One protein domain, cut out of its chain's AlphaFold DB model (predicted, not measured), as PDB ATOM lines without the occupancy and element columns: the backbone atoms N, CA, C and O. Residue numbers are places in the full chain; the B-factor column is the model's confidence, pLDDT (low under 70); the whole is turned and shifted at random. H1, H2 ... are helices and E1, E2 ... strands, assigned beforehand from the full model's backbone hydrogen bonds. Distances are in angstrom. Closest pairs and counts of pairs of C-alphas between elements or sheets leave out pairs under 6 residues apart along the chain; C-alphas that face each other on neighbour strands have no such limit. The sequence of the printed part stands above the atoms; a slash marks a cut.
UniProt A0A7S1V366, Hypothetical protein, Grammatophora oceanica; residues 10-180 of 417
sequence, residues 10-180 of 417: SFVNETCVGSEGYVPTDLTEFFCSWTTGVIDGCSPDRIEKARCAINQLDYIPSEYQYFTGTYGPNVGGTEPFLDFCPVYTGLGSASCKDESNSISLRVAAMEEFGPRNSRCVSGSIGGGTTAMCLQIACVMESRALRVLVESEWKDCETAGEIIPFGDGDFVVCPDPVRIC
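Overview. This is residues 10 to 180 of the 417 residues of the protein "Hypothetical protein" of Grammatophora oceanica (UniProt A0A7S1V366). Little regular structure: an antiparallel sheet, E6 E5 E4 E3 E8 E7, folded at hinge E3 into two facing leaves, makes a sandwich with the crossed hairpin E1 E2; loops of residues 53 to 87 form the other end. Of 171 printed residues, 65 are in three helices and eight strands, mostly strand. It is compact, radius of gyration of the C-alphas 16.7 A, spans 49 by 34 by 30 A.

Along the chain. C-alpha 10 at (103.318, 188.870, 234.177) begins H1, residues 10 to 13; then come E1, residues 48 to 52, E2, 88 to 95, H2, 99 to 103, E3, 118 to 125, E4, 128 to 139, 30.5 A from first to last C-alpha, E5, 144 to 149, E6, 152 to 156, E7, 162 to 165, E8, 169 to 172, and H3, 176 to 179, which ends with C-alpha 179 at (96.891, 206.653, 226.400).

Arrangement. E3 to E6 form a meander, successive antiparallel neighbours; N 121 and O 132 are 2.8 A apart. H3 only grazes the sheet. H2 touches E2 and has 2 of 2 O i to N i+3 pairs, 0 of 1 O i to N i+4, within hydrogen-bond range.

Size, cuts and confidence. The printed part has no cut and no pLDDT under 70; links H1-E1, E1-E2 and H2-E3 are long.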
ATOM      1  N   SER A  10     103.366 189.840 235.282       87.75
ATOM      2  CA  SER A  10     103.318 188.870 234.177       87.75
ATOM      3  C   SER A  10     104.178 189.337 232.999       87.75
ATOM      4  O   SER A  10     105.065 188.611 232.570       87.75
ATOM      5  N   PHE A  11     104.041 190.604 232.595       91.38
ATOM      6  CA  PHE A  11     104.835 191.256 231.539       91.38
ATOM      7  C   PHE A  11     106.371 191.147 231.686       91.38
ATOM      8  O   PHE A  11     107.085 191.348 230.708       91.38
ATOM      9  N   VAL A  12     106.893 190.865 232.887       91.25
ATOM     10  CA  VAL A  12     108.341 190.730 233.158       91.25
ATOM     11  C   VAL A  12     108.732 189.302 233.567       91.25
ATOM     12  O   VAL A  12     109.873 188.898 233.357       91.25
ATOM     13  N   ASN A  13     107.810 188.541 234.163       91.25
ATOM     14  CA  ASN A  13     108.077 187.209 234.717       91.25
ATOM     15  C   ASN A  13     107.658 186.055 233.790       91.25
ATOM     16  O   ASN A  13     108.081 184.921 234.011       91.25
ATOM     17  N   GLU A  14     106.795 186.317 232.810       91.00
ATOM     18  CA  GLU A  14     106.198 185.326 231.911       91.00
ATOM     19  C   GLU A  14     106.630 185.587 230.463       91.00
ATOM     20  O   GLU A  14     107.074 186.682 230.111       91.00
ATOM     21  N   THR A  15     106.522 184.579 229.596       94.25
ATOM     22  CA  THR A  15     106.862 184.752 228.182       94.25
ATOM     23  C   THR A  15     105.772 185.546 227.461       94.25
ATOM     24  O   THR A  15     104.586 185.235 227.554       94.25
ATOM     25  N   CYS A  16     106.185 186.551 226.685       95.69
ATOM     26  CA  CYS A  16     105.321 187.413 225.869       95.69
ATOM     27  C   CYS A  16     104.328 186.654 224.969       95.69
ATOM     28  O   CYS A  16     103.225 187.125 224.696       95.69
ATOM     29  N   VAL A  17     104.728 185.459 224.535       95.69
ATOM     30  CA  VAL A  17     103.891 184.441 223.912       95.69
ATOM     31  C   VAL A  17     104.060 183.166 224.745       95.69
ATOM     32  O   VAL A  17     105.182 182.735 225.018       95.69
ATOM     33  N   GLY A  18     102.954 182.581 225.192       90.62
ATOM     34  CA  GLY A  18     102.916 181.338 225.956       90.62
ATOM     35  C   GLY A  18     103.022 180.084 225.082       90.62
ATOM     36  O   GLY A  18     103.221 180.140 223.867       90.62
ATOM     37  N   SER A  19     102.849 178.922 225.717       82.06
ATOM     38  CA  SER A  19     102.809 177.620 225.041       82.06
ATOM     39  C   SER A  19     101.801 177.588 223.889       82.06
ATOM     40  O   SER A  19     100.744 178.210 223.966       82.06
ATOM     41  N   GLU A  20     102.119 176.820 222.844       78.50
ATOM     42  CA  GLU A  20     101.307 176.681 221.620       78.50
ATOM     43  C   GLU A  20     101.132 177.987 220.815       78.50
ATOM     44  O   GLU A  20     100.347 178.030 219.872       78.50
ATOM     45  N   GLY A  21     101.903 179.038 221.121       85.19
ATOM     46  CA  GLY A  21     101.862 180.295 220.377       85.19
ATOM     47  C   GLY A  21     100.670 181.183 220.736       85.19
ATOM     48  O   GLY A  21     100.168 181.884 219.867       85.19
ATOM     49  N   TYR A  22     100.186 181.163 221.981       91.12
ATOM     50  CA  TYR A  22      99.106 182.045 222.449       91.12
ATOM     51  C   TYR A  22      99.654 183.238 223.248       91.12
ATOM     52  O   TYR A  22     100.452 183.045 224.158       91.12
ATOM     53  N   VAL A  23      99.216 184.469 222.961       93.19
ATOM     54  CA  VAL A  23      99.560 185.650 223.788       93.19
ATOM     55  C   VAL A  23      98.584 185.755 224.970       93.19
ATOM     56  O   VAL A  23      97.379 185.822 224.718       93.19
ATOM     57  N   PRO A  24      99.059 185.808 226.234       90.12
ATOM     58  CA  PRO A  24      98.207 186.015 227.407       90.12
ATOM     59  C   PRO A  24      97.324 187.266 227.294       90.12
ATOM     60  O   PRO A  24      97.748 188.289 226.758       90.12
ATOM     61  N   THR A  25      96.089 187.204 227.802       85.81
ATOM     62  CA  THR A  25      95.064 188.251 227.602       85.81
ATOM     63  C   THR A  25      95.516 189.658 227.994       85.81
ATOM     64  O   THR A  25      95.245 190.610 227.269       85.81
ATOM     65  N   ASP A  26      96.235 189.787 229.107       83.31
ATOM     66  CA  ASP A  26      96.806 191.026 229.652       83.31
ATOM     67  C   ASP A  26      97.974 191.588 228.818       83.31
ATOM     68  O   ASP A  26      98.296 192.776 228.909       83.31
ATOM     69  N   LEU A  27      98.568 190.751 227.962       90.12
ATOM     70  CA  LEU A  27      99.708 191.075 227.108       90.12
ATOM     71  C   LEU A  27      99.333 191.324 225.631       90.12
ATOM     72  O   LEU A  27     100.171 191.803 224.866       90.12
ATOM     73  N   THR A  28      98.078 191.074 225.230       89.19
ATOM     74  CA  THR A  28      97.575 191.261 223.844       89.19
ATOM     75  C   THR A  28      97.671 192.692 223.296       89.19
ATOM     76  O   THR A  28      97.702 192.887 222.087       89.19
ATOM     77  N   GLU A  29      97.773 193.701 224.165       87.44
ATOM     78  CA  GLU A  29      98.005 195.112 223.794       87.44
ATOM     79  C   GLU A  29      99.475 195.390 223.398       87.44
ATOM     80  O   GLU A  29      99.790 196.461 222.882       87.44
ATOM     81  N   PHE A  30     100.392 194.447 223.649       90.56
ATOM     82  CA  PHE A  30     101.828 194.574 223.367       90.56
ATOM     83  C   PHE A  30     102.313 193.589 222.300       90.56
ATOM     84  O   PHE A  30     103.044 193.975 221.384       90.56
ATOM     85  N   PHE A  31     101.921 192.320 222.438       94.75
ATOM     86  CA  PHE A  31     102.424 191.207 221.637       94.75
ATOM     87  C   PHE A  31     101.311 190.564 220.816       94.75
ATOM     88  O   PHE A  31     100.135 190.608 221.175       94.75
ATOM     89  N   CYS A  32     101.690 189.928 219.713       94.62
ATOM     90  CA  CYS A  32     100.755 189.350 218.756       94.62
ATOM     91  C   CYS A  32     101.266 187.987 218.265       94.62
ATOM     92  O   CYS A  32     102.450 187.810 218.014       94.62
ATOM     93  N   SER A  33     100.387 186.992 218.149       93.62
ATOM     94  CA  SER A  33     100.778 185.594 217.864       93.62
ATOM     95  C   SER A  33     100.391 185.081 216.477       93.62
ATOM     96  O   SER A  33     100.759 183.972 216.098       93.62
ATOM     97  N   TRP A  34      99.659 185.883 215.711       88.25
ATOM     98  CA  TRP A  34      99.063 185.493 214.439       88.25
ATOM     99  C   TRP A  34      99.290 186.635 213.458       88.25
ATOM    100  O   TRP A  34      99.034 187.785 213.803       88.25
ATOM    101  N   THR A  35      99.729 186.333 212.237       81.38
ATOM    102  CA  THR A  35      99.739 187.316 211.149       81.38
ATOM    103  C   THR A  35      98.680 186.950 210.119       81.38
ATOM    104  O   THR A  35      98.601 185.814 209.649       81.38
ATOM    105  N   THR A  36      97.839 187.921 209.782       77.75
ATOM    106  CA  THR A  36      96.799 187.792 208.748       77.75
ATOM    107  C   THR A  36      97.291 188.251 207.371       77.75
ATOM    108  O   THR A  36      96.568 188.142 206.382       77.75
ATOM    109  N   GLY A  37      98.510 188.803 207.299       76.38
ATOM    110  CA  GLY A  37      99.040 189.494 206.122       76.38
ATOM    111  C   GLY A  37      98.430 190.880 205.865       76.38
ATOM    112  O   GLY A  37      98.871 191.561 204.939       76.38
ATOM    113  N   VAL A  38      97.454 191.315 206.671       84.75
ATOM    114  CA  VAL A  38      96.783 192.622 206.574       84.75
ATOM    115  C   VAL A  38      96.963 193.431 207.868       84.75
ATOM    116  O   VAL A  38      97.763 193.070 208.729       84.75
ATOM    117  N   ILE A  39      96.263 194.562 207.986       85.88
ATOM    118  CA  ILE A  39      96.211 195.358 209.217       85.88
ATOM    119  C   ILE A  39      95.390 194.595 210.263       85.88
ATOM    120  O   ILE A  39      94.195 194.373 210.064       85.88
ATOM    121  N   ASP A  40      96.032 194.225 211.368       86.94
ATOM    122  CA  ASP A  40      95.473 193.400 212.449       86.94
ATOM    123  C   ASP A  40      95.530 194.079 213.832       86.94
ATOM    124  O   ASP A  40      94.984 193.549 214.802       86.94
ATOM    125  N   GLY A  41      96.129 195.271 213.933       92.94
ATOM    126  CA  GLY A  41      96.202 196.036 215.176       92.94
ATOM    127  C   GLY A  41      96.810 197.428 215.011       92.94
ATOM    128  O   GLY A  41      96.780 198.025 213.933       92.94
ATOM    129  N   CYS A  42      97.362 197.958 216.101       95.31
ATOM    130  CA  CYS A  42      97.886 199.320 216.191       95.31
ATOM    131  C   CYS A  42      99.341 199.336 216.647       95.31
ATOM    132  O   CYS A  42      99.760 198.467 217.406       95.31
ATOM    133  N   SER A  43     100.106 200.346 216.225       93.69
ATOM    134  CA  SER A  43     101.464 200.551 216.734       93.69
ATOM    135  C   SER A  43     101.452 200.781 218.261       93.69
ATOM    136  O   SER A  43     100.455 201.284 218.788       93.69
ATOM    137  N   PRO A  44     102.537 200.493 219.011       89.38
ATOM    138  CA  PRO A  44     102.534 200.613 220.477       89.38
ATOM    139  C   PRO A  44     102.506 202.056 221.021       89.38
ATOM    140  O   PRO A  44     102.418 202.281 222.230       89.38
ATOM    141  N   ASP A  45     102.605 203.052 220.140       89.50
ATOM    142  CA  ASP A  45     102.333 204.470 220.407       89.50
ATOM    143  C   ASP A  45     100.950 204.929 219.894       89.50
ATOM    144  O   ASP A  45     100.566 206.082 220.095       89.50
ATOM    145  N   ARG A  46     100.212 204.022 219.237       93.31
ATOM    146  CA  ARG A  46      98.928 204.208 218.550       93.31
ATOM    147  C   ARG A  46      98.906 205.375 217.556       93.31
ATOM    148  O   ARG A  46      97.852 205.961 217.309       93.31
ATOM    149  N   ILE A  47     100.047 205.706 216.948       93.94
ATOM    150  CA  ILE A  47     100.132 206.691 215.858       93.94
ATOM    151  C   ILE A  47      99.776 206.064 214.499       93.94
ATOM    152  O   ILE A  47      99.271 206.768 213.624       93.94
ATOM    153  N   GLU A  48      99.978 204.758 214.317       96.00
ATOM    154  CA  GLU A  48      99.846 204.076 213.024       96.00
ATOM    155  C   GLU A  48      98.992 202.810 213.123       96.00
ATOM    156  O   GLU A  48      98.989 202.115 214.145       96.00
ATOM    157  N   LYS A  49      98.302 202.467 212.028       96.44
ATOM    158  CA  LYS A  49      97.775 201.109 211.851       96.44
ATOM    159  C   LYS A  49      98.945 200.150 211.631       96.44
ATOM    160  O   LYS A  49      99.895 200.475 210.918       96.44
ATOM    161  N   ALA A  50      98.879 198.974 212.240       95.56
ATOM    162  CA  ALA A  50      99.980 198.025 212.296       95.56
ATOM    163  C   ALA A  50      99.591 196.641 211.770       95.56
ATOM    164  O   ALA A  50      98.413 196.311 211.616       95.56
ATOM    165  N   ARG A  51     100.624 195.834 211.527       94.31
ATOM    166  CA  ARG A  51     100.526 194.387 211.312       94.31
ATOM    167  C   ARG A  51     101.345 193.648 212.368       94.31
ATOM    168  O   ARG A  51     102.356 194.182 212.833       94.31
ATOM    169  N   CYS A  52     100.991 192.407 212.671       95.00
ATOM    170  CA  CYS A  52     101.811 191.566 213.524       95.00
ATOM    171  C   CYS A  52     103.124 191.170 212.825       95.00
ATOM    172  O   CYS A  52     103.109 190.552 211.753       95.00
ATOM    173  N   ALA A  53     104.266 191.516 213.425       93.81
ATOM    174  CA  ALA A  53     105.593 191.263 212.869       93.81
ATOM    175  C   ALA A  53     106.153 189.898 213.298       93.81
ATOM    176  O   ALA A  53     107.074 189.810 214.108       93.81
ATOM    177  N   ILE A  54     105.610 188.831 212.709       95.12
ATOM    178  CA  ILE A  54     106.147 187.466 212.808       95.12
ATOM    179  C   ILE A  54     106.916 187.142 211.526       95.12
ATOM    180  O   ILE A  54     106.391 187.315 210.426       95.12
ATOM    181  N   ASN A  55     108.151 186.662 211.662       95.62
ATOM    182  CA  ASN A  55     109.040 186.332 210.550       95.62
ATOM    183  C   ASN A  55     109.736 184.980 210.764       95.62
ATOM    184  O   ASN A  55     109.932 184.525 211.891       95.62
ATOM    185  N   GLN A  56     110.138 184.356 209.655       97.12
ATOM    186  CA  GLN A  56     111.066 183.228 209.641       97.12
ATOM    187  C   GLN A  56     112.497 183.770 209.732       97.12
ATOM    188  O   GLN A  56     112.900 184.568 208.887       97.12
ATOM    189  N   LEU A  57     113.258 183.323 210.729       97.06
ATOM    190  CA  LEU A  57     114.655 183.703 210.953       97.06
ATOM    191  C   LEU A  57     115.600 182.516 210.691       97.06
ATOM    192  O   LEU A  57     115.159 181.369 210.587       97.06
ATOM    193  N   ASP A  58     116.906 182.780 210.600       97.44
ATOM    194  CA  ASP A  58     117.929 181.733 210.435       97.44
ATOM    195  C   ASP A  58     118.179 180.948 211.736       97.44
ATOM    196  O   ASP A  58     118.468 179.752 211.707       97.44
ATOM    197  N   TYR A  59     118.063 181.619 212.887       96.75
ATOM    198  CA  TYR A  59     118.295 181.061 214.218       96.75
ATOM    199  C   TYR A  59     117.583 181.894 215.291       96.75
ATOM    200  O   TYR A  59     117.662 183.121 215.269       96.75
ATOM    201  N   ILE A  60     116.944 181.220 216.252       97.25
ATOM    202  CA  ILE A  60     116.412 181.809 217.490       97.25
ATOM    203  C   ILE A  60     116.914 180.948 218.670       97.25
ATOM    204  O   ILE A  60     116.807 179.719 218.583       97.25
ATOM    205  N   PRO A  61     117.466 181.524 219.758       97.31
ATOM    206  CA  PRO A  61     117.832 180.772 220.965       97.31
ATOM    207  C   PRO A  61     116.632 180.034 221.576       97.31
ATOM    208  O   PRO A  61     115.520 180.553 221.558       97.31
ATOM    209  N   SER A  62     116.854 178.836 222.126       96.38
ATOM    210  CA  SER A  62     115.832 177.904 222.649       96.38
ATOM    211  C   SER A  62     114.766 178.543 223.551       96.38
ATOM    212  O   SER A  62     113.577 178.260 223.433       96.38
ATOM    213  N   GLU A  63     115.218 179.420 224.432       94.75
ATOM    214  CA  GLU A  63     114.491 180.206 225.424       94.75
ATOM    215  C   GLU A  63     113.494 181.215 224.820       94.75
ATOM    216  O   GLU A  63     112.571 181.647 225.507       94.75
ATOM    217  N   TYR A  64     113.634 181.528 223.529       96.25
ATOM    218  CA  TYR A  64     112.813 182.483 222.778       96.25
ATOM    219  C   TYR A  64     112.012 181.827 221.632       96.25
ATOM    220  O   TYR A  64     111.410 182.512 220.806       96.25
ATOM    221  N   GLN A  65     111.983 180.489 221.539       95.69
ATOM    222  CA  GLN A  65     111.319 179.767 220.439       95.69
ATOM    223  C   GLN A  65     109.806 179.580 220.668       95.69
ATOM    224  O   GLN A  65     109.287 178.461 220.753       95.69
ATOM    225  N   TYR A  66     109.077 180.693 220.754       95.19
ATOM    226  CA  TYR A  66     107.655 180.732 221.122       95.19
ATOM    227  C   TYR A  66     106.721 179.894 220.227       95.19
ATOM    228  O   TYR A  66     105.680 179.423 220.682       95.19
ATOM    229  N   PHE A  67     107.087 179.681 218.959       95.25
ATOM    230  CA  PHE A  67     106.229 179.059 217.941       95.25
ATOM    231  C   PHE A  67     106.632 177.625 217.556       95.25
ATOM    232  O   PHE A  67     106.159 177.100 216.546       95.25
ATOM    233  N   THR A  68     107.461 176.959 218.370       93.06
ATOM    234  CA  THR A  68     107.919 175.563 218.170       93.06
ATOM    235  C   THR A  68     106.811 174.578 217.792       93.06
ATOM    236  O   THR A  68     107.021 173.742 216.916       93.06
ATOM    237  N   GLY A  69     105.641 174.674 218.434       89.00
ATOM    238  CA  GLY A  69     104.501 173.779 218.202       89.00
ATOM    239  C   GLY A  69     103.587 174.143 217.023       89.00
ATOM    240  O   GLY A  69     102.727 173.338 216.674       89.00
ATOM    241  N   THR A  70     103.739 175.327 216.418       90.75
ATOM    242  CA  THR A  70     102.783 175.879 215.436       90.75
ATOM    243  C   THR A  70     103.416 176.250 214.098       90.75
ATOM    244  O   THR A  70     102.931 175.805 213.059       90.75
ATOM    245  N   TYR A  71     104.499 177.031 214.110       92.12
ATOM    246  CA  TYR A  71     105.197 177.477 212.896       92.12
ATOM    247  C   TYR A  71     106.631 176.933 212.791       92.12
ATOM    248  O   TYR A  71     107.143 176.766 211.686       92.12
ATOM    249  N   GLY A  72     107.262 176.612 213.923       94.12
ATOM    250  CA  GLY A  72     108.608 176.049 214.009       94.12
ATOM    251  C   GLY A  72     109.520 176.798 214.992       94.12
ATOM    252  O   GLY A  72     109.167 177.871 215.478       94.12
ATOM    253  N   PRO A  73     110.709 176.244 215.298       95.50
ATOM    254  CA  PRO A  73     111.628 176.797 216.300       95.50
ATOM    255  C   PRO A  73     112.224 178.158 215.915       95.50
ATOM    256  O   PRO A  73     112.538 178.960 216.784       95.50
ATOM    257  N   ASN A  74     112.361 178.432 214.616       96.81
ATOM    258  CA  ASN A  74     113.006 179.636 214.090       96.81
ATOM    259  C   ASN A  74     111.992 180.707 213.626       96.81
ATOM    260  O   ASN A  74     112.282 181.478 212.712       96.81
ATOM    261  N   VAL A  75     110.790 180.734 214.207       96.44
ATOM    262  CA  VAL A  75     109.753 181.732 213.905       96.44
ATOM    263  C   VAL A  75     109.506 182.598 215.138       96.44
ATOM    264  O   VAL A  75     109.373 182.069 216.239       96.44
ATOM    265  N   GLY A  76     109.448 183.920 214.955       96.25
ATOM    266  CA  GLY A  76     109.282 184.894 216.039       96.25
ATOM    267  C   GLY A  76     109.263 186.342 215.539       96.25
ATOM    268  O   GLY A  76     109.131 186.593 214.339       96.25
ATOM    269  N   GLY A  77     109.389 187.297 216.461       96.69
ATOM    270  CA  GLY A  77     109.650 188.705 216.154       96.69
ATOM    271  C   GLY A  77     111.092 188.939 215.692       96.69
ATOM    272  O   GLY A  77     111.983 188.145 215.985       96.69
ATOM    273  N   THR A  78     111.341 190.032 214.965       95.12
ATOM    274  CA  THR A  78     112.667 190.336 214.391       95.12
ATOM    275  C   THR A  78     113.681 190.882 215.391       95.12
ATOM    276  O   THR A  78     114.877 190.791 215.130       95.12
ATOM    277  N   GLU A  79     113.228 191.450 216.512       95.62
ATOM    278  CA  GLU A  79     114.061 192.271 217.395       95.62
ATOM    279  C   GLU A  79     114.647 191.479 218.581       95.62
ATOM    280  O   GLU A  79     113.911 191.139 219.513       95.62
ATOM    281  N   PRO A  80     115.977 191.250 218.646       95.62
ATOM    282  CA  PRO A  80     116.584 190.487 219.741       95.62
ATOM    283  C   PRO A  80     116.533 191.208 221.094       95.62
ATOM    284  O   PRO A  80     116.622 190.567 222.132       95.62
ATOM    285  N   PHE A  81     116.391 192.541 221.107       94.94
ATOM    286  CA  PHE A  81     116.244 193.328 222.344       94.94
ATOM    287  C   PHE A  81     114.811 193.320 222.904       94.94
ATOM    288  O   PHE A  81     114.579 193.858 223.985       94.94
ATOM    289  N   LEU A  82     113.860 192.734 222.170       95.62
ATOM    290  CA  LEU A  82     112.537 192.363 222.666       95.62
ATOM    291  C   LEU A  82     112.467 190.851 222.913       95.62
ATOM    292  O   LEU A  82     111.385 190.295 222.816       95.62
ATOM    293  N   ASP A  83     113.597 190.171 223.144       97.25
ATOM    294  CA  ASP A  83     113.651 188.715 223.345       97.25
ATOM    295  C   ASP A  83     113.015 187.914 222.176       97.25
ATOM    296  O   ASP A  83     112.471 186.833 222.358       97.25
ATOM    297  N   PHE A  84     113.063 188.449 220.945       97.12
ATOM    298  CA  PHE A  84     112.349 187.931 219.759       97.12
ATOM    299  C   PHE A  84     110.814 187.862 219.914       97.12
ATOM    300  O   PHE A  84     110.132 187.176 219.147       97.12
ATOM    301  N   CYS A  85     110.236 188.598 220.864       97.38
ATOM    302  CA  CYS A  85     108.793 188.721 221.016       97.38
ATOM    303  C   CYS A  85     108.170 189.421 219.791       97.38
ATOM    304  O   CYS A  85     108.570 190.538 219.446       97.38
ATOM    305  N   PRO A  86     107.176 188.808 219.128       96.62
ATOM    306  CA  PRO A  86     106.449 189.446 218.036       96.62
ATOM    307  C   PRO A  86     105.562 190.585 218.548       96.62
ATOM    308  O   PRO A  86     104.768 190.420 219.478       96.62
ATOM    309  N   VAL A  87     105.681 191.743 217.904       95.88
ATOM    310  CA  VAL A  87     104.952 192.973 218.240       95.88
ATOM    311  C   VAL A  87     104.194 193.511 217.032       95.88
ATOM    312  O   VAL A  87     104.477 193.162 215.883       95.88
ATOM    313  N   TYR A  88     103.240 194.400 217.286       95.00
ATOM    314  CA  TYR A  88     102.596 195.181 216.237       95.00
ATOM    315  C   TYR A  88     103.573 196.221 215.668       95.00
ATOM    316  O   TYR A  88     103.898 197.210 216.323       95.00
ATOM    317  N   THR A  89     104.026 196.029 214.429       93.94
ATOM    318  CA  THR A  89     104.854 197.017 213.722       93.94
ATOM    319  C   THR A  89     103.960 197.949 212.917       93.94
ATOM    320  O   THR A  89     103.209 197.504 212.043       93.94
ATOM    321  N   GLY A  90     104.055 199.248 213.217       93.62
ATOM    322  CA  GLY A  90     103.375 200.309 212.479       93.62
ATOM    323  C   GLY A  90     103.734 200.288 210.994       93.62
ATOM    324  O   GLY A  90     104.881 200.042 210.610       93.62
ATOM    325  N   LEU A  91     102.732 200.494 210.147       92.69
ATOM    326  CA  LEU A  91     102.937 200.729 208.729       92.69
ATOM    327  C   LEU A  91     103.031 202.246 208.541       92.69
ATOM    328  O   LEU A  91     102.021 202.934 208.646       92.69
ATOM    329  N   GLY A  92     104.213 202.773 208.206       87.38
ATOM    330  CA  GLY A  92     104.413 204.226 208.061       87.38
ATOM    331  C   GLY A  92     103.501 204.887 207.014       87.38
ATOM    332  O   GLY A  92     103.109 206.043 207.151       87.38
ATOM    333  N   SER A  93     103.069 204.126 206.003       91.75
ATOM    334  CA  SER A  93     102.046 204.533 205.026       91.75
ATOM    335  C   SER A  93     100.604 204.467 205.559       91.75
ATOM    336  O   SER A  93      99.668 204.540 204.774       91.75
ATOM    337  N   ALA A  94     100.420 204.238 206.859       95.06
ATOM    338  CA  ALA A  94      99.150 204.064 207.561       95.06
ATOM    339  C   ALA A  94      99.105 204.847 208.885       95.06
ATOM    340  O   ALA A  94      98.364 204.493 209.809       95.06
ATOM    341  N   SER A  95      99.898 205.916 208.984       96.62
ATOM    342  CA  SER A  95      99.819 206.862 210.092       96.62
ATOM    343  C   SER A  95      98.444 207.528 210.138       96.62
ATOM    344  O   SER A  95      97.992 208.107 209.148       96.62
ATOM    345  N   CYS A  96      97.808 207.496 211.309       97.19
ATOM    346  CA  CYS A  96      96.556 208.197 211.581       97.19
ATOM    347  C   CYS A  96      96.729 209.724 211.601       97.19
ATOM    348  O   CYS A  96      95.749 210.456 211.480       97.19
ATOM    349  N   LYS A  97      97.973 210.216 211.717       95.88
ATOM    350  CA  LYS A  97      98.289 211.651 211.694       95.88
ATOM    351  C   LYS A  97      98.293 212.276 210.294       95.88
ATOM    352  O   LYS A  97      98.276 213.500 210.198       95.88
ATOM    353  N   ASP A  98      98.317 211.468 209.234       95.94
ATOM    354  CA  ASP A  98      98.344 211.938 207.846       95.94
ATOM    355  C   ASP A  98      96.952 211.812 207.205       95.94
ATOM    356  O   ASP A  98      96.436 210.715 206.983       95.94
ATOM    357  N   GLU A  99      96.347 212.959 206.892       96.06
ATOM    358  CA  GLU A  99      95.015 213.065 206.284       96.06
ATOM    359  C   GLU A  99      94.923 212.360 204.917       96.06
ATOM    360  O   GLU A  99      93.847 211.888 204.537       96.06
ATOM    361  N   SER A 100      96.036 212.235 204.181       95.31
ATOM    362  CA  SER A 100      96.060 211.611 202.852       95.31
ATOM    363  C   SER A 100      95.831 210.093 202.895       95.31
ATOM    364  O   SER A 100      95.200 209.541 201.989       95.31
ATOM    365  N   ASN A 101      96.208 209.431 203.997       95.06
ATOM    366  CA  ASN A 101      95.960 208.002 204.222       95.06
ATOM    367  C   ASN A 101      94.458 207.669 204.326       95.06
ATOM    368  O   ASN A 101      94.052 206.528 204.091       95.06
ATOM    369  N   SER A 102      93.601 208.661 204.601       94.00
ATOM    370  CA  SER A 102      92.144 208.477 204.688       94.00
ATOM    371  C   SER A 102      91.467 208.090 203.365       94.00
ATOM    372  O   SER A 102      90.313 207.653 203.371       94.00
ATOM    373  N   ILE A 103      92.170 208.243 202.235       91.62
ATOM    374  CA  ILE A 103      91.698 207.877 200.889       91.62
ATOM    375  C   ILE A 103      91.868 206.371 200.631       91.62
ATOM    376  O   ILE A 103      91.055 205.774 199.929       91.62
ATOM    377  N   SER A 104      92.917 205.758 201.185       92.12
ATOM    378  CA  SER A 104      93.351 204.388 200.872       92.12
ATOM    379  C   SER A 104      93.151 203.385 202.011       92.12
ATOM    380  O   SER A 104      93.076 202.189 201.744       92.12
ATOM    381  N   LEU A 105      93.079 203.847 203.267       94.00
ATOM    382  CA  LEU A 105      93.131 202.987 204.460       94.00
ATOM    383  C   LEU A 105      91.959 203.167 205.434       94.00
ATOM    384  O   LEU A 105      91.959 202.567 206.512       94.00
ATOM    385  N   ARG A 106      90.956 203.969 205.062       93.88
ATOM    386  CA  ARG A 106      89.681 204.067 205.779       93.88
ATOM    387  C   ARG A 106      88.868 202.781 205.569       93.88
ATOM    388  O   ARG A 106      88.469 202.483 204.447       93.88
ATOM    389  N   VAL A 107      88.601 202.058 206.654       93.81
ATOM    390  CA  VAL A 107      87.732 200.872 206.724       93.81
ATOM    391  C   VAL A 107      86.353 201.186 207.320       93.81
ATOM    392  O   VAL A 107      85.385 200.532 206.940       93.81
ATOM    393  N   ALA A 108      86.220 202.218 208.168       93.94
ATOM    394  CA  ALA A 108      84.926 202.706 208.670       93.94
ATOM    395  C   ALA A 108      84.638 204.163 208.266       93.94
ATOM    396  O   ALA A 108      85.526 205.014 208.247       93.94
ATOM    397  N   ALA A 109      83.366 204.492 208.016       94.12
ATOM    398  CA  ALA A 109      82.946 205.853 207.656       94.12
ATOM    399  C   ALA A 109      83.227 206.900 208.755       94.12
ATOM    400  O   ALA A 109      83.399 208.075 208.442       94.12
ATOM    401  N   MET A 110      83.301 206.466 210.017       94.81
ATOM    402  CA  MET A 110      83.610 207.304 211.182       94.81
ATOM    403  C   MET A 110      85.110 207.554 211.409       94.81
ATOM    404  O   MET A 110      85.460 208.269 212.342       94.81
ATOM    405  N   GLU A 111      86.007 206.965 210.608       96.88
ATOM    406  CA  GLU A 111      87.439 207.224 210.775       96.88
ATOM    407  C   GLU A 111      87.819 208.633 210.345       96.88
ATOM    408  O   GLU A 111      87.516 209.072 209.230       96.88
ATOM    409  N   GLU A 112      88.584 209.295 211.202       96.06
ATOM    410  CA  GLU A 112      89.083 210.645 211.017       96.06
ATOM    411  C   GLU A 112      90.599 210.626 211.196       96.06
ATOM    412  O   GLU A 112      91.113 210.378 212.286       96.06
ATOM    413  N   PHE A 113      91.313 210.847 210.097       96.62
ATOM    414  CA  PHE A 113      92.765 210.978 210.059       96.62
ATOM    415  C   PHE A 113      93.101 212.463 210.206       96.62
ATOM    416  O   PHE A 113      92.401 213.300 209.638       96.62
ATOM    417  N   GLY A 114      94.160 212.791 210.940       94.56
ATOM    418  CA  GLY A 114      94.588 214.172 211.147       94.56
ATOM    419  C   GLY A 114      95.651 214.310 212.241       94.56
ATOM    420  O   GLY A 114      95.735 213.467 213.137       94.56
ATOM    421  N   PRO A 115      96.481 215.367 212.209       90.19
ATOM    422  CA  PRO A 115      97.677 215.466 213.053       90.19
ATOM    423  C   PRO A 115      97.374 215.516 214.560       90.19
ATOM    424  O   PRO A 115      98.149 214.989 215.368       90.19
ATOM    425  N   ARG A 116      96.236 216.125 214.925       88.31
ATOM    426  CA  ARG A 116      95.729 216.277 216.298       88.31
ATOM    427  C   ARG A 116      94.704 215.191 216.605       88.31
ATOM    428  O   ARG A 116      93.891 214.880 215.743       88.31
ATOM    429  N   ASN A 117      94.711 214.665 217.832       89.81
ATOM    430  CA  ASN A 117      93.722 213.734 218.404       89.81
ATOM    431  C   ASN A 117      93.484 212.385 217.689       89.81
ATOM    432  O   ASN A 117      93.075 211.443 218.360       89.81
ATOM    433  N   SER A 118      93.750 212.229 216.388       95.81
ATOM    434  CA  SER A 118      93.578 210.950 215.690       95.81
ATOM    435  C   SER A 118      94.612 209.926 216.150       95.81
ATOM    436  O   SER A 118      95.822 210.178 216.082       95.81
ATOM    437  N   ARG A 119      94.153 208.773 216.636       95.75
ATOM    438  CA  ARG A 119      94.991 207.638 217.037       95.75
ATOM    439  C   ARG A 119      94.385 206.333 216.548       95.75
ATOM    440  O   ARG A 119      93.186 206.228 216.299       95.75
ATOM    441  N   CYS A 120      95.240 205.328 216.435       97.19
ATOM    442  CA  CYS A 120      94.841 203.984 216.076       97.19
ATOM    443  C   CYS A 120      94.124 203.306 217.252       97.19
ATOM    444  O   CYS A 120      94.691 203.140 218.336       97.19
ATOM    445  N   VAL A 121      92.889 202.868 217.021       96.50
ATOM    446  CA  VAL A 121      92.061 202.096 217.951       96.50
ATOM    447  C   VAL A 121      91.699 200.756 217.308       96.50
ATOM    448  O   VAL A 121      91.423 200.681 216.110       96.50
ATOM    449  N   SER A 122      91.743 199.684 218.095       95.56
ATOM    450  CA  SER A 122      91.454 198.323 217.628       95.56
ATOM    451  C   SER A 122      89.938 198.089 217.578       95.56
ATOM    452  O   SER A 122      89.186 198.750 218.292       95.56
ATOM    453  N   GLY A 123      89.461 197.147 216.766       95.31
ATOM    454  CA  GLY A 123      88.034 196.835 216.692       95.31
ATOM    455  C   GLY A 123      87.703 195.662 215.775       95.31
ATOM    456  O   GLY A 123      88.583 194.903 215.373       95.31
ATOM    457  N   SER A 124      86.425 195.535 215.432       95.44
ATOM    458  CA  SER A 124      85.899 194.559 214.478       95.44
ATOM    459  C   SER A 124      84.948 195.241 213.501       95.44
ATOM    460  O   SER A 124      84.082 195.999 213.936       95.44
ATOM    461  N   ILE A 125      85.095 194.941 212.207       94.44
ATOM    462  CA  ILE A 125      84.184 195.363 211.132       94.44
ATOM    463  C   ILE A 125      83.836 194.146 210.271       94.44
ATOM    464  O   ILE A 125      84.726 193.406 209.848       94.44
ATOM    465  N   GLY A 126      82.550 193.903 210.018       93.88
ATOM    466  CA  GLY A 126      82.066 192.732 209.280       93.88
ATOM    467  C   GLY A 126      82.415 191.396 209.951       93.88
ATOM    468  O   GLY A 126      82.507 190.372 209.273       93.88
ATOM    469  N   GLY A 127      82.667 191.408 211.265       91.19
ATOM    470  CA  GLY A 127      83.184 190.267 212.031       91.19
ATOM    471  C   GLY A 127      84.686 189.987 211.862       91.19
ATOM    472  O   GLY A 127      85.162 188.969 212.364       91.19
ATOM    473  N   GLY A 128      85.436 190.846 211.161       91.06
ATOM    474  CA  GLY A 128      86.893 190.771 211.049       91.06
ATOM    475  C   GLY A 128      87.592 191.773 211.968       91.06
ATOM    476  O   GLY A 128      87.290 192.965 211.929       91.06
ATOM    477  N   THR A 129      88.558 191.307 212.764       91.38
ATOM    478  CA  THR A 129      89.431 192.171 213.579       91.38
ATOM    479  C   THR A 129      90.214 193.142 212.701       91.38
ATOM    480  O   THR A 129      90.833 192.727 211.720       91.38
ATOM    481  N   THR A 130      90.210 194.424 213.051       93.75
ATOM    482  CA  THR A 130      90.854 195.485 212.271       93.75
ATOM    483  C   THR A 130      91.260 196.669 213.154       93.75
ATOM    484  O   THR A 130      91.028 196.674 214.365       93.75
ATOM    485  N   ALA A 131      91.867 197.685 212.545       95.62
ATOM    486  CA  ALA A 131      92.314 198.896 213.216       95.62
ATOM    487  C   ALA A 131      91.808 200.158 212.503       95.62
ATOM    488  O   ALA A 131      91.804 200.244 211.270       95.62
ATOM    489  N   MET A 132      91.394 201.146 213.291       96.69
ATOM    490  CA  MET A 132      90.707 202.364 212.861       96.69
ATOM    491  C   MET A 132      91.423 203.604 213.398       96.69
ATOM    492  O   MET A 132      91.823 203.630 214.556       96.69
ATOM    493  N   CYS A 133      91.556 204.645 212.585       98.00
ATOM    494  CA  CYS A 133      92.017 205.957 213.022       98.00
ATOM    495  C   CYS A 133      90.817 206.772 213.519       98.00
ATOM    496  O   CYS A 133      90.007 207.242 212.721       98.00
ATOM    497  N   LEU A 134      90.678 206.903 214.839       97.94
ATOM    498  CA  LEU A 134      89.574 207.611 215.495       97.94
ATOM    499  C   LEU A 134      90.113 208.812 216.275       97.94
ATOM    500  O   LEU A 134      91.220 208.756 216.816       97.94
ATOM    501  N   GLN A 135      89.323 209.884 216.384       97.00
ATOM    502  CA  GLN A 135      89.638 210.941 217.342       97.00
ATOM    503  C   GLN A 135      89.523 210.401 218.770       97.00
ATOM    504  O   GLN A 135      88.506 209.810 219.141       97.00
ATOM    505  N   ILE A 136      90.543 210.670 219.581       96.19
ATOM    506  CA  ILE A 136      90.524 210.445 221.025       96.19
ATOM    507  C   ILE A 136      90.673 211.763 221.792       96.19
ATOM    508  O   ILE A 136      91.242 212.726 221.280       96.19
ATOM    509  N   ALA A 137      90.189 211.805 223.031       94.69
ATOM    510  CA  ALA A 137      90.355 212.954 223.915       94.69
ATOM    511  C   ALA A 137      90.555 212.523 225.372       94.69
ATOM    512  O   ALA A 137      89.722 211.835 225.957       94.69
ATOM    513  N   CYS A 138      91.639 212.989 225.980       92.00
ATOM    514  CA  CYS A 138      91.885 212.891 227.409       92.00
ATOM    515  C   CYS A 138      91.229 214.093 228.110       92.00
ATOM    516  O   CYS A 138      91.800 215.187 228.163       92.00
ATOM    517  N   VAL A 139      90.019 213.907 228.643       89.00
ATOM    518  CA  VAL A 139      89.317 214.925 229.438       89.00
ATOM    519  C   VAL A 139      89.837 214.931 230.881       89.00
ATOM    520  O   VAL A 139      89.520 214.049 231.674       89.00
ATOM    521  N   MET A 140      90.620 215.954 231.240       79.00
ATOM    522  CA  MET A 140      91.241 216.074 232.572       79.00
ATOM    523  C   MET A 140      90.227 216.197 233.722       79.00
ATOM    524  O   MET A 140      90.485 215.692 234.812       79.00
ATOM    525  N   GLU A 141      89.079 216.842 233.488       80.81
ATOM    526  CA  GLU A 141      88.049 217.094 234.510       80.81
ATOM    527  C   GLU A 141      87.386 215.798 235.008       80.81
ATOM    528  O   GLU A 141      87.267 215.586 236.214       80.81
ATOM    529  N   SER A 142      87.002 214.904 234.090       82.81
ATOM    530  CA  SER A 142      86.431 213.588 234.412       82.81
ATOM    531  C   SER A 142      87.485 212.493 234.600       82.81
ATOM    532  O   SER A 142      87.148 211.422 235.099       82.81
ATOM    533  N   ARG A 143      88.743 212.742 234.202       81.38
ATOM    534  CA  ARG A 143      89.832 211.746 234.096       81.38
ATOM    535  C   ARG A 143      89.468 210.547 233.211       81.38
ATOM    536  O   ARG A 143      89.975 209.448 233.413       81.38
ATOM    537  N   ALA A 144      88.585 210.771 232.239       89.19
ATOM    538  CA  ALA A 144      88.099 209.750 231.324       89.19
ATOM    539  C   ALA A 144      88.741 209.908 229.942       89.19
ATOM    540  O   ALA A 144      88.880 211.020 229.415       89.19
ATOM    541  N   LEU A 145      89.150 208.780 229.359       94.25
ATOM    542  CA  LEU A 145      89.556 208.719 227.964       94.25
ATOM    543  C   LEU A 145      88.285 208.628 227.127       94.25
ATOM    544  O   LEU A 145      87.446 207.770 227.378       94.25
ATOM    545  N   ARG A 146      88.156 209.492 226.125       96.94
ATOM    546  CA  ARG A 146      87.045 209.470 225.178       96.94
ATOM    547  C   ARG A 146      87.497 209.063 223.791       96.94
ATOM    548  O   ARG A 146      88.587 209.438 223.364       96.94
ATOM    549  N   VAL A 147      86.626 208.356 223.082       97.62
ATOM    550  CA  VAL A 147      86.779 207.985 221.671       97.62
ATOM    551  C   VAL A 147      85.550 208.474 220.908       97.62
ATOM    552  O   VAL A 147      84.423 208.340 221.388       97.62
ATOM    553  N   LEU A 148      85.752 209.074 219.737       97.19
ATOM    554  CA  LEU A 148      84.665 209.518 218.866       97.19
ATOM    555  C   LEU A 148      84.177 208.338 218.012       97.19
ATOM    556  O   LEU A 148      84.914 207.838 217.164       97.19
ATOM    557  N   VAL A 149      82.937 207.897 218.235       97.38
ATOM    558  CA  VAL A 149      82.312 206.745 217.561       97.38
ATOM    559  C   VAL A 149      80.958 207.188 217.006       97.38
ATOM    560  O   VAL A 149      80.153 207.769 217.726       97.38
ATOM    561  N   GLU A 150      80.725 206.991 215.705       95.25
ATOM    562  CA  GLU A 150      79.518 207.454 214.985       95.25
ATOM    563  C   GLU A 150      79.152 208.948 215.199       95.25
ATOM    564  O   GLU A 150      78.000 209.355 215.077       95.25
ATOM    565  N   SER A 151      80.157 209.808 215.421       94.12
ATOM    566  CA  SER A 151      80.035 211.246 215.771       94.12
ATOM    567  C   SER A 151      79.611 211.556 217.217       94.12
ATOM    568  O   SER A 151      79.376 212.720 217.544       94.12
ATOM    569  N   GLU A 152      79.549 210.558 218.097       96.62
ATOM    570  CA  GLU A 152      79.306 210.724 219.530       96.62
ATOM    571  C   GLU A 152      80.581 210.408 220.331       96.62
ATOM    572  O   GLU A 152      81.274 209.425 220.066       96.62
ATOM    573  N   TRP A 153      80.912 211.239 221.321       97.00
ATOM    574  CA  TRP A 153      82.021 210.958 222.231       97.00
ATOM    575  C   TRP A 153      81.593 209.923 223.271       97.00
ATOM    576  O   TRP A 153      80.745 210.210 224.113       97.00
ATOM    577  N   LYS A 154      82.208 208.742 223.227       97.62
ATOM    578  CA  LYS A 154      82.028 207.671 224.209       97.62
ATOM    579  C   LYS A 154      83.173 207.710 225.215       97.62
ATOM    580  O   LYS A 154      84.324 207.863 224.811       97.62
ATOM    581  N   ASP A 155      82.860 207.595 226.502       96.38
ATOM    582  CA  ASP A 155      83.856 207.346 227.545       96.38
ATOM    583  C   ASP A 155      84.341 205.885 227.466       96.38
ATOM    584  O   ASP A 155      83.558 204.989 227.162       96.38
ATOM    585  N   CYS A 156      85.630 205.670 227.725       96.06
ATOM    586  CA  CYS A 156      86.266 204.373 227.938       96.06
ATOM    587  C   CYS A 156      86.723 204.317 229.400       96.06
ATOM    588  O   CYS A 156      87.692 204.989 229.771       96.06
ATOM    589  N   GLU A 157      86.033 203.539 230.233       91.31
ATOM    590  CA  GLU A 157      86.363 203.385 231.653       91.31
ATOM    591  C   GLU A 157      87.485 202.360 231.859       91.31
ATOM    592  O   GLU A 157      88.303 202.509 232.770       91.31
ATOM    593  N   THR A 158      87.550 201.323 231.013       90.44
ATOM    594  CA  THR A 158      88.500 200.209 231.181       90.44
ATOM    595  C   THR A 158      89.181 199.762 229.885       90.44
ATOM    596  O   THR A 158      88.647 199.878 228.783       90.44
ATOM    597  N   ALA A 159      90.398 199.226 230.019       90.25
ATOM    598  CA  ALA A 159      91.125 198.613 228.912       90.25
ATOM    599  C   ALA A 159      90.372 197.374 228.394       90.25
ATOM    600  O   ALA A 159      90.020 196.494 229.178       90.25
ATOM    601  N   GLY A 160      90.154 197.286 227.081       92.25
ATOM    602  CA  GLY A 160      89.433 196.168 226.464       92.25
ATOM    603  C   GLY A 160      87.904 196.286 226.492       92.25
ATOM    604  O   GLY A 160      87.227 195.381 226.006       92.25
ATOM    605  N   GLU A 161      87.347 197.378 227.027       95.94
ATOM    606  CA  GLU A 161      85.910 197.666 226.970       95.94
ATOM    607  C   GLU A 161      85.413 197.741 225.515       95.94
ATOM    608  O   GLU A 161      86.096 198.260 224.634       95.94
ATOM    609  N   ILE A 162      84.229 197.185 225.246       97.12
ATOM    610  CA  ILE A 162      83.695 197.033 223.888       97.12
ATOM    611  C   ILE A 162      82.584 198.058 223.663       97.12
ATOM    612  O   ILE A 162      81.507 197.947 224.247       97.12
ATOM    613  N   ILE A 163      82.829 199.013 222.766       97.81
ATOM    614  CA  ILE A 163      81.839 199.989 222.299       97.81
ATOM    615  C   ILE A 163      81.227 199.457 220.990       97.81
ATOM    616  O   ILE A 163      81.891 199.523 219.949       97.81
ATOM    617  N   PRO A 164      79.989 198.928 220.994       97.50
ATOM    618  CA  PRO A 164      79.327 198.479 219.773       97.50
ATOM    619  C   PRO A 164      78.886 199.661 218.900       97.50
ATOM    620  O   PRO A 164      78.458 200.697 219.415       97.50
ATOM    621  N   PHE A 165      78.932 199.475 217.583       95.88
ATOM    622  CA  PHE A 165      78.360 200.380 216.582       95.88
ATOM    623  C   PHE A 165      77.851 199.570 215.376       95.88
ATOM    624  O   PHE A 165      78.313 198.456 215.136       95.88
ATOM    625  N   GLY A 166      76.882 200.091 214.619       92.38
ATOM    626  CA  GLY A 166      76.271 199.346 213.508       92.38
ATOM    627  C   GLY A 166      75.713 197.953 213.875       92.38
ATOM    628  O   GLY A 166      75.361 197.671 215.022       92.38
ATOM    629  N   ASP A 167      75.618 197.064 212.878       92.69
ATOM    630  CA  ASP A 167      75.063 195.706 213.015       92.69
ATOM    631  C   ASP A 167      76.140 194.667 213.396       92.69
ATOM    632  O   ASP A 167      76.464 193.757 212.631       92.69
ATOM    633  N   GLY A 168      76.676 194.783 214.616       94.19
ATOM    634  CA  GLY A 168      77.621 193.812 215.195       94.19
ATOM    635  C   GLY A 168      79.104 194.174 215.067       94.19
ATOM    636  O   GLY A 168      79.958 193.360 215.427       94.19
ATOM    637  N   ASP A 169      79.401 195.387 214.607       96.88
ATOM    638  CA  ASP A 169      80.744 195.959 214.617       96.88
ATOM    639  C   ASP A 169      81.041 196.601 215.987       96.88
ATOM    640  O   ASP A 169      80.138 196.886 216.781       96.88
ATOM    641  N   PHE A 170      82.321 196.777 216.323       97.69
ATOM    642  CA  PHE A 170      82.703 197.375 217.607       97.69
ATOM    643  C   PHE A 170      84.107 197.981 217.624       97.69
ATOM    644  O   PHE A 170      85.014 197.543 216.915       97.69
ATOM    645  N   VAL A 171      84.290 198.981 218.485       97.44
ATOM    646  CA  VAL A 171      85.588 199.537 218.880       97.44
ATOM    647  C   VAL A 171      85.998 198.909 220.214       97.44
ATOM    648  O   VAL A 171      85.163 198.743 221.101       97.44
ATOM    649  N   VAL A 172      87.277 198.571 220.365       96.44
ATOM    650  CA  VAL A 172      87.870 198.129 221.634       96.44
ATOM    651  C   VAL A 172      88.597 199.311 222.270       96.44
ATOM    652  O   VAL A 172      89.563 199.829 221.707       96.44
ATOM    653  N   CYS A 173      88.140 199.732 223.447       96.44
ATOM    654  CA  CYS A 173      88.748 200.792 224.236       96.44
ATOM    655  C   CYS A 173      90.216 200.474 224.562       96.44
ATOM    656  O   CYS A 173      90.506 199.422 225.144       96.44
ATOM    657  N   PRO A 174      91.157 201.374 224.231       93.62
ATOM    658  CA  PRO A 174      92.549 201.221 224.619       93.62
ATOM    659  C   PRO A 174      92.723 201.591 226.100       93.62
ATOM    660  O   PRO A 174      91.917 202.333 226.657       93.62
ATOM    661  N   ASP A 175      93.791 201.108 226.737       90.62
ATOM    662  CA  ASP A 175      94.046 201.343 228.166       90.62
ATOM    663  C   ASP A 175      94.196 202.849 228.500       90.62
ATOM    664  O   ASP A 175      95.205 203.459 228.111       90.62
ATOM    665  N   PRO A 176      93.269 203.463 229.271       89.81
ATOM    666  CA  PRO A 176      93.368 204.870 229.656       89.81
ATOM    667  C   PRO A 176      94.677 205.207 230.389       89.81
ATOM    668  O   PRO A 176      95.195 206.315 230.235       89.81
ATOM    669  N   VAL A 177      95.273 204.247 231.108       84.19
ATOM    670  CA  VAL A 177      96.550 204.401 231.829       84.19
ATOM    671  C   VAL A 177      97.732 204.590 230.878       84.19
ATOM    672  O   VAL A 177      98.704 205.280 231.215       84.19
ATOM    673  N   ARG A 178      97.661 204.009 229.675       83.25
ATOM    674  CA  ARG A 178      98.704 204.106 228.639       83.25
ATOM    675  C   ARG A 178      98.496 205.322 227.740       83.25
ATOM    676  O   ARG A 178      99.480 205.963 227.373       83.25
ATOM    677  N   ILE A 179      97.243 205.640 227.411       87.31
ATOM    678  CA  ILE A 179      96.891 206.653 226.400       87.31
ATOM    679  C   ILE A 179      96.744 208.062 226.981       87.31
ATOM    680  O   ILE A 179      97.174 209.021 226.344       87.31
ATOM    681  N   CYS A 180      96.230 208.191 228.206       87.12
ATOM    682  CA  CYS A 180      96.129 209.458 228.927       87.12
ATOM    683  C   CYS A 180      97.081 209.455 230.132       87.12
ATOM    684  O   CYS A 180      96.640 209.412 231.284       87.12
TER     685      CYS A 180